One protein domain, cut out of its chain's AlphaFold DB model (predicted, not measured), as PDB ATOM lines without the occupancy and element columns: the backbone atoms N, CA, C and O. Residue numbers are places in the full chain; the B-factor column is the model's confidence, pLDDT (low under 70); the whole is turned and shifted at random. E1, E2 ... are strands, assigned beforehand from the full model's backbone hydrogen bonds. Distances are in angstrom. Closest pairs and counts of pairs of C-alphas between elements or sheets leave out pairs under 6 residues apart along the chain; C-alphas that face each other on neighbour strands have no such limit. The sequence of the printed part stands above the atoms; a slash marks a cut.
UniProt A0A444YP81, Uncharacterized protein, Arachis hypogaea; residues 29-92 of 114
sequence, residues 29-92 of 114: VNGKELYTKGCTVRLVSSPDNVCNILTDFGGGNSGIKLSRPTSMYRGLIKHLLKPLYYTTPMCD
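This is residues 29 to 92 of the 114 residues of an uncharacterized protein of Arachis hypogaea (UniProt A0A444YP81). Little regular structure is present: this is a loose, elongated strip of loops, with a small hairpin of E1 and E2 at one end and residues 29 to 35 sticking out as a free tail. From that tail the printed part runs lengthwise, folds back to the hairpin, then runs away again through residues 79 to 92. The 64 printed residues hold two named strands, E1 then E2, in one antiparallel sheet, and no named helix; the class is all strand, on 6 residues. The radius of gyration of the C-alphas is 15.0 A, and the spans are 45 by 26 by 18 A.

Residues 40 to 41 pair antiparallel with 64 to 65, and 53 to 54 with 86 to 87. E1, residues 71 to 73, and E2, residues 76 to 78, form a hairpin with a tight link, antiparallel at 171 degrees. C-alphas 72 and 77 face each other at 4.7 A; N 76 and O 73, 2.8 A apart, are within hydrogen-bond range.

E1 begins at C-alpha 71 (29.179, -24.197, 35.216) and measures 6.5 A; E2, 6.4 A, ends at C-alpha 78 (34.192, -24.034, 36.067).

The C-alphas farthest apart, of Arg 74 and Met 90, are 46.3 A apart. The printed part has no cut; residues 91 to 92 have pLDDT under 70.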
ATOM      1  N   VAL A  29      47.925 -21.111  26.265       89.75
ATOM      2  CA  VAL A  29      49.216 -20.811  26.891       89.75
ATOM      3  C   VAL A  29      50.284 -20.917  25.812       89.75
ATOM      4  O   VAL A  29      50.399 -21.954  25.158       89.75
ATOM      5  N   ASN A  30      51.050 -19.846  25.589       87.94
ATOM      6  CA  ASN A  30      52.099 -19.790  24.559       87.94
ATOM      7  C   ASN A  30      51.601 -20.234  23.166       87.94
ATOM      8  O   ASN A  30      52.247 -21.027  22.479       87.94
ATOM      9  N   GLY A  31      50.396 -19.794  22.783       88.00
ATOM     10  CA  GLY A  31      49.762 -20.138  21.504       88.00
ATOM     11  C   GLY A  31      49.232 -21.576  21.396       88.00
ATOM     12  O   GLY A  31      48.670 -21.940  20.365       88.00
ATOM     13  N   LYS A  32      49.369 -22.403  22.440       87.62
ATOM     14  CA  LYS A  32      48.846 -23.773  22.478       87.62
ATOM     15  C   LYS A  32      47.566 -23.838  23.299       87.62
ATOM     16  O   LYS A  32      47.518 -23.369  24.433       87.62
ATOM     17  N   GLU A  33      46.539 -24.459  22.727       89.31
ATOM     18  CA  GLU A  33      45.293 -24.753  23.435       89.31
ATOM     19  C   GLU A  33      45.527 -25.843  24.489       89.31
ATOM     20  O   GLU A  33      46.089 -26.906  24.196       89.31
ATOM     21  N   LEU A  34      45.068 -25.598  25.715       90.81
ATOM     22  CA  LEU A  34      45.080 -26.596  26.772       90.81
ATOM     23  C   LEU A  34      43.986 -27.638  26.538       90.81
ATOM     24  O   LEU A  34      42.801 -27.331  26.409       90.81
ATOM     25  N   TYR A  35      44.381 -28.906  26.560       91.06
ATOM     26  CA  TYR A  35      43.456 -30.025  26.582       91.06
ATOM     27  C   TYR A  35      42.963 -30.258  28.014       91.06
ATOM     28  O   TYR A  35      43.608 -30.955  28.799       91.06
ATOM     29  N   THR A  36      41.813 -29.666  28.349       87.75
ATOM     30  CA  THR A  36      41.228 -29.666  29.706       87.75
ATOM     31  C   THR A  36      41.000 -31.069  30.271       87.75
ATOM     32  O   THR A  36      41.263 -31.305  31.445       87.75
ATOM     33  N   LYS A  37      40.601 -32.039  29.439       87.56
ATOM     34  CA  LYS A  37      40.429 -33.447  29.851       87.56
ATOM     35  C   LYS A  37      41.738 -34.133  30.272       87.56
ATOM     36  O   LYS A  37      41.694 -35.171  30.923       87.56
ATOM     37  N   GLY A  38      42.883 -33.584  29.870       88.88
ATOM     38  CA  GLY A  38      44.209 -34.038  30.287       88.88
ATOM     39  C   GLY A  38      44.773 -33.255  31.473       88.88
ATOM     40  O   GLY A  38      45.935 -33.442  31.811       88.88
ATOM     41  N   CYS A  39      44.016 -32.338  32.075       91.25
ATOM     42  CA  CYS A  39      44.469 -31.623  33.263       91.25
ATOM     43  C   CYS A  39      44.186 -32.442  34.527       91.25
ATOM     44  O   CYS A  39      43.108 -33.026  34.684       91.25
ATOM     45  N   THR A  40      45.165 -32.451  35.424       94.00
ATOM     46  CA  THR A  40      45.082 -33.047  36.755       94.00
ATOM     47  C   THR A  40      45.431 -32.000  37.806       94.00
ATOM     48  O   THR A  40      46.218 -31.092  37.541       94.00
ATOM     49  N   VAL A  41      44.832 -32.122  38.986       95.19
ATOM     50  CA  VAL A  41      45.116 -31.292  40.162       95.19
ATOM     51  C   VAL A  41      45.547 -32.216  41.290       95.19
ATOM     52  O   VAL A  41      44.902 -33.235  41.515       95.19
ATOM     53  N   ARG A  42      46.645 -31.885  41.968       95.56
ATOM     54  CA  ARG A  42      47.220 -32.675  43.062       95.56
ATOM     55  C   ARG A  42      47.722 -31.762  44.171       95.56
ATOM     56  O   ARG A  42      47.962 -30.581  43.923       95.56
ATOM     57  N   LEU A  43      47.935 -32.330  45.348       96.19
ATOM     58  CA  LEU A  43      48.597 -31.643  46.446       96.19
ATOM     59  C   LEU A  43      50.096 -31.484  46.156       96.19
ATOM     60  O   LEU A  43      50.710 -32.293  45.449       96.19
ATOM     61  N   VAL A  44      50.670 -30.399  46.676       95.06
ATOM     62  CA  VAL A  44      52.076 -30.026  46.456       95.06
ATOM     63  C   VAL A  44      52.815 -29.897  47.781       95.06
ATOM     64  O   VAL A  44      53.852 -30.532  47.949       95.06
ATOM     65  N   SER A  45      52.274 -29.128  48.725       94.81
ATOM     66  CA  SER A  45      52.852 -28.938  50.060       94.81
ATOM     67  C   SER A  45      51.778 -28.781  51.139       94.81
ATOM     68  O   SER A  45      50.704 -28.248  50.858       94.81
ATOM     69  N   SER A  46      52.110 -29.176  52.370       94.75
ATOM     70  CA  SER A  46      51.334 -28.886  53.583       94.75
ATOM     71  C   SER A  46      52.149 -27.980  54.515       94.75
ATOM     72  O   SER A  46      53.347 -28.231  54.671       94.75
ATOM     73  N   PRO A  47      51.547 -26.943  55.128       94.69
ATOM     74  CA  PRO A  47      52.209 -26.133  56.151       94.69
ATOM     75  C   PRO A  47      52.224 -26.808  57.534       94.69
ATOM     76  O   PRO A  47      52.941 -26.354  58.423       94.69
ATOM     77  N   ASP A  48      51.426 -27.861  57.733       93.25
ATOM     78  CA  ASP A  48      51.296 -28.564  59.009       93.25
ATOM     79  C   ASP A  48      52.456 -29.555  59.208       93.25
ATOM     80  O   ASP A  48      52.889 -30.227  58.272       93.25
ATOM     81  N   ASN A  49      52.995 -29.655  60.425       90.81
ATOM     82  CA  ASN A  49      54.131 -30.535  60.715       90.81
ATOM     83  C   ASN A  49      53.728 -31.995  60.998       90.81
ATOM     84  O   ASN A  49      54.588 -32.872  60.930       90.81
ATOM     85  N   VAL A  50      52.453 -32.258  61.288       90.50
ATOM     86  CA  VAL A  50      51.880 -33.588  61.548       90.50
ATOM     87  C   VAL A  50      51.070 -34.088  60.346       90.50
ATOM     88  O   VAL A  50      51.143 -35.265  59.999       90.50
ATOM     89  N   CYS A  51      50.301 -33.214  59.697       90.38
ATOM     90  CA  CYS A  51      49.450 -33.526  58.548       90.38
ATOM     91  C   CYS A  51      50.141 -33.154  57.225       90.38
ATOM     92  O   CYS A  51      49.712 -32.249  56.506       90.38
ATOM     93  N   ASN A  52      51.251 -33.823  56.913       92.25
ATOM     94  CA  ASN A  52      52.073 -33.546  55.724       92.25
ATOM     95  C   ASN A  52      52.437 -34.783  54.903       92.25
ATOM     96  O   ASN A  52      53.189 -34.674  53.932       92.25
ATOM     97  N   ILE A  53      51.877 -35.941  55.241       91.44
ATOM     98  CA  ILE A  53      52.141 -37.168  54.504       91.44
ATOM     99  C   ILE A  53      51.288 -37.183  53.233       91.44
ATOM    100  O   ILE A  53      50.059 -37.087  53.273       91.44
ATOM    101  N   LEU A  54      51.962 -37.232  52.083       90.81
ATOM    102  CA  LEU A  54      51.343 -37.287  50.760       90.81
ATOM    103  C   LEU A  54      50.888 -38.715  50.466       90.81
ATOM    104  O   LEU A  54      51.711 -39.593  50.223       90.81
ATOM    105  N   THR A  55      49.576 -38.929  50.411       88.62
ATOM    106  CA  THR A  55      48.984 -40.223  50.047       88.62
ATOM    107  C   THR A  55      47.973 -40.077  48.917       88.62
ATOM    108  O   THR A  55      47.580 -38.978  48.517       88.62
ATOM    109  N   ASP A  56      47.541 -41.212  48.369       88.81
ATOM    110  CA  ASP A  56      46.497 -41.263  47.343       88.81
ATOM    111  C   ASP A  56      45.075 -41.306  47.907       88.81
ATOM    112  O   ASP A  56      44.106 -41.455  47.155       88.81
ATOM    113  N   PHE A  57      44.906 -41.090  49.215       85.88
ATOM    114  CA  PHE A  57      43.583 -40.875  49.779       85.88
ATOM    115  C   PHE A  57      42.948 -39.619  49.158       85.88
ATOM    116  O   PHE A  57      43.499 -38.519  49.199       85.88
ATOM    117  N   GLY A  58      41.806 -39.795  48.486       86.12
ATOM    118  CA  GLY A  58      41.175 -38.731  47.695       86.12
ATOM    119  C   GLY A  58      41.950 -38.305  46.437       86.12
ATOM    120  O   GLY A  58      41.511 -37.381  45.759       86.12
ATOM    121  N   GLY A  59      43.055 -38.977  46.086       90.38
ATOM    122  CA  GLY A  59      43.923 -38.624  44.957       90.38
ATOM    123  C   GLY A  59      44.887 -37.470  45.246       90.38
ATOM    124  O   GLY A  59      45.226 -36.726  44.327       90.38
ATOM    125  N   GLY A  60      45.300 -37.282  46.503       90.88
ATOM    126  CA  GLY A  60      46.210 -36.206  46.911       90.88
ATOM    127  C   GLY A  60      47.565 -36.230  46.196       90.88
ATOM    128  O   GLY A  60      47.981 -35.204  45.656       90.88
ATOM    129  N   ASN A  61      48.223 -37.393  46.145       93.44
ATOM    130  CA  ASN A  61      49.555 -37.564  45.557       93.44
ATOM    131  C   ASN A  61      49.531 -37.693  44.019       93.44
ATOM    132  O   ASN A  61      50.126 -36.885  43.304       93.44
ATOM    133  N   SER A  62      48.794 -38.670  43.493       92.62
ATOM    134  CA  SER A  62      48.648 -38.940  42.053       92.62
ATOM    135  C   SER A  62      47.860 -37.857  41.309       92.62
ATOM    136  O   SER A  62      48.067 -37.640  40.109       92.62
ATOM    137  N   GLY A  63      46.989 -37.142  42.019       93.69
ATOM    138  CA  GLY A  63      46.130 -36.106  41.475       93.69
ATOM    139  C   GLY A  63      44.814 -36.621  40.900       93.69
ATOM    140  O   GLY A  63      44.676 -37.750  40.431       93.69
ATOM    141  N   ILE A  64      43.833 -35.728  40.861       94.06
ATOM    142  CA  ILE A  64      42.509 -35.973  40.297       94.06
ATOM    143  C   ILE A  64      42.357 -35.288  38.945       94.06
ATOM    144  O   ILE A  64      42.819 -34.169  38.723       94.06
ATOM    145  N   LYS A  65      41.681 -35.964  38.016       93.19
ATOM    146  CA  LYS A  65      41.311 -35.384  36.719       93.19
ATOM    147  C   LYS A  65      40.152 -34.413  36.893       93.19
ATOM    148  O   LYS A  65      39.270 -34.638  37.725       93.19
ATOM    149  N   LEU A  66      40.116 -33.375  36.057       91.88
ATOM    150  CA  LEU A  66      38.971 -32.469  36.019       91.88
ATOM    151  C   LEU A  66      37.683 -33.248  35.709       91.88
ATOM    152  O   LEU A  66      37.607 -34.009  34.739       91.88
ATOM    153  N   SER A  67      36.677 -33.054  36.558       87.19
ATOM    154  CA  SER A  67      35.347 -33.645  36.425       87.19
ATOM    155  C   SER A  67      34.555 -32.969  35.296       87.19
ATOM    156  O   SER A  67      35.060 -32.100  34.578       87.19
ATOM    157  N   ARG A  68      33.290 -33.361  35.101       89.94
ATOM    158  CA  ARG A  68      32.417 -32.643  34.162       89.94
ATOM    159  C   ARG A  68      32.281 -31.176  34.610       89.94
ATOM    160  O   ARG A  68      32.201 -30.933  35.812       89.94
ATOM    161  N   PRO A  69      32.256 -30.214  33.672       92.31
ATOM    162  CA  PRO A  69      32.015 -28.813  33.995       92.31
ATOM    163  C   PRO A  69      30.765 -28.652  34.858       92.31
ATOM    164  O   PRO A  69      29.712 -29.192  34.519       92.31
ATOM    165  N   THR A  70      30.885 -27.917  35.957       93.44
ATOM    166  CA  THR A  70      29.762 -27.604  36.850       93.44
ATOM    167  C   THR A  70      29.049 -26.326  36.439       93.44
ATOM    168  O   THR A  70      27.859 -26.177  36.690       93.44
ATOM    169  N   SER A  71      29.758 -25.411  35.777       92.00
ATOM    170  CA  SER A  71      29.179 -24.197  35.216       92.00
ATOM    171  C   SER A  71      29.932 -23.775  33.958       92.00
ATOM    172  O   SER A  71      31.153 -23.917  33.867       92.00
ATOM    173  N   MET A  72      29.192 -23.251  32.986       90.25
ATOM    174  CA  MET A  72      29.732 -22.621  31.787       90.25
ATOM    175  C   MET A  72      29.054 -21.269  31.611       90.25
ATOM    176  O   MET A  72      27.834 -21.204  31.466       90.25
ATOM    177  N   TYR A  73      29.826 -20.187  31.615       88.50
ATOM    178  CA  TYR A  73      29.275 -18.843  31.465       88.50
ATOM    179  C   TYR A  73      30.270 -17.906  30.788       88.50
ATOM    180  O   TYR A  73      31.403 -17.785  31.238       88.50
ATOM    181  N   ARG A  74      29.852 -17.228  29.707       86.56
ATOM    182  CA  ARG A  74      30.650 -16.209  28.985       86.56
ATOM    183  C   ARG A  74      32.119 -16.606  28.732       86.56
ATOM    184  O   ARG A  74      33.028 -15.806  28.911       86.56
ATOM    185  N   GLY A  75      32.353 -17.852  28.318       84.00
ATOM    186  CA  GLY A  75      33.700 -18.362  28.020       84.00
ATOM    187  C   GLY A  75      34.496 -18.868  29.229       84.00
ATOM    188  O   GLY A  75      35.581 -19.413  29.043       84.00
ATOM    189  N   LEU A  76      33.952 -18.764  30.444       89.94
ATOM    190  CA  LEU A  76      34.481 -19.405  31.646       89.94
ATOM    191  C   LEU A  76      33.880 -20.803  31.791       89.94
ATOM    192  O   LEU A  76      32.663 -20.980  31.703       89.94
ATOM    193  N   ILE A  77      34.741 -21.785  32.039       91.62
ATOM    194  CA  ILE A  77      34.354 -23.162  32.345       91.62
ATOM    195  C   ILE A  77      34.833 -23.449  33.763       91.62
ATOM    196  O   ILE A  77      36.036 -23.456  34.017       91.62
ATOM    197  N   LYS A  78      33.893 -23.679  34.679       93.50
ATOM    198  CA  LYS A  78      34.192 -24.034  36.067       93.50
ATOM    199  C   LYS A  78      34.069 -25.538  36.261       93.50
ATOM    200  O   LYS A  78      33.141 -26.169  35.752       93.50
ATOM    201  N   HIS A  79      35.002 -26.094  37.021       93.25
ATOM    202  CA  HIS A  79      35.018 -27.493  37.423       93.25
ATOM    203  C   HIS A  79      35.093 -27.544  38.944       93.25
ATOM    204  O   HIS A  79      36.052 -27.036  39.518       93.25
ATOM    205  N   LEU A  80      34.099 -28.157  39.589       94.00
ATOM    206  CA  LEU A  80      34.190 -28.457  41.013       94.00
ATOM    207  C   LEU A  80      34.919 -29.786  41.191       94.00
ATOM    208  O   LEU A  80      34.564 -30.803  40.578       94.00
ATOM    209  N   LEU A  81      35.947 -29.757  42.025       93.00
ATOM    210  CA  LEU A  81      36.774 -30.908  42.330       93.00
ATOM    211  C   LEU A  81      36.413 -31.478  43.696       93.00
ATOM    212  O   LEU A  81      35.842 -30.796  44.545       93.00
ATOM    213  N   LYS A  82      36.721 -32.761  43.887       91.62
ATOM    214  CA  LYS A  82      36.607 -33.381  45.206       91.62
ATOM    215  C   LYS A  82      37.722 -32.841  46.114       91.62
ATOM    216  O   LYS A  82      38.790 -32.507  45.594       91.62
ATOM    217  N   PRO A  83      37.501 -32.791  47.436       93.00
ATOM    218  CA  PRO A  83      38.559 -32.464  48.380       93.00
ATOM    219  C   PRO A  83      39.743 -33.430  48.252       93.00
ATOM    220  O   PRO A  83      39.554 -34.623  47.998       93.00
ATOM    221  N   LEU A  84      40.944 -32.892  48.440       93.88
ATOM    222  CA  LEU A  84      42.203 -33.628  48.492       93.88
ATOM    223  C   LEU A  84      42.740 -33.555  49.920       93.88
ATOM    224  O   LEU A  84      42.533 -32.543  50.588       93.88
ATOM    225  N   TYR A  85      43.439 -34.594  50.374       91.94
ATOM    226  CA  TYR A  85      43.886 -34.683  51.762       91.94
ATOM    227  C   TYR A  85      45.364 -35.032  51.866       91.94
ATOM    228  O   TYR A  85      45.868 -35.891  51.141       91.94
ATOM    229  N   TYR A  86      46.023 -34.380  52.815       92.81
ATOM    230  CA  TYR A  86      47.198 -34.932  53.467       92.81
ATOM    231  C   TYR A  86      46.759 -35.906  54.555       92.81
ATOM    232  O   TYR A  86      45.639 -35.826  55.069       92.81
ATOM    233  N   THR A  87      47.645 -36.823  54.908       89.81
ATOM    234  CA  THR A  87      47.449 -37.725  56.037       89.81
ATOM    235  C   THR A  87      48.497 -37.479  57.110       89.81
ATOM    236  O   THR A  87      49.455 -36.721  56.938       89.81
ATOM    237  N   THR A  88      48.281 -38.126  58.250       88.44
ATOM    238  CA  THR A  88      49.278 -38.229  59.314       88.44
ATOM    239  C   THR A  88      50.034 -39.556  59.174       88.44
ATOM    240  O   THR A  88      49.495 -40.488  58.565       88.44
ATOM    241  N   PRO A  89      51.236 -39.694  59.763       81.94
ATOM    242  CA  PRO A  89      52.029 -40.925  59.683       81.94
ATOM    243  C   PRO A  89      51.304 -42.189  60.165       81.94
ATOM    244  O   PRO A  89      51.599 -43.285  59.711       81.94
ATOM    245  N   MET A  90      50.320 -42.052  61.059       75.69
ATOM    246  CA  MET A  90      49.549 -43.185  61.590       75.69
ATOM    247  C   MET A  90      48.633 -43.849  60.550       75.69
ATOM    248  O   MET A  90      48.072 -44.910  60.815       75.69
ATOM    249  N   CYS A  91      48.430 -43.211  59.395       69.06
ATOM    250  CA  CYS A  91      47.577 -43.718  58.324       69.06
ATOM    251  C   CYS A  91      48.357 -44.421  57.206       69.06
ATOM    252  O   CYS A  91      47.723 -45.021  56.336       69.06
ATOM    253  N   ASP A  92      49.692 -44.365  57.220       64.88
ATOM    254  CA  ASP A  92      50.496 -45.139  56.283       64.88
ATOM    255  C   ASP A  92      50.453 -46.608  56.697       64.88
ATOM    256  O   ASP A  92      50.744 -46.973  57.840       64.88
TER     257      ASP A  92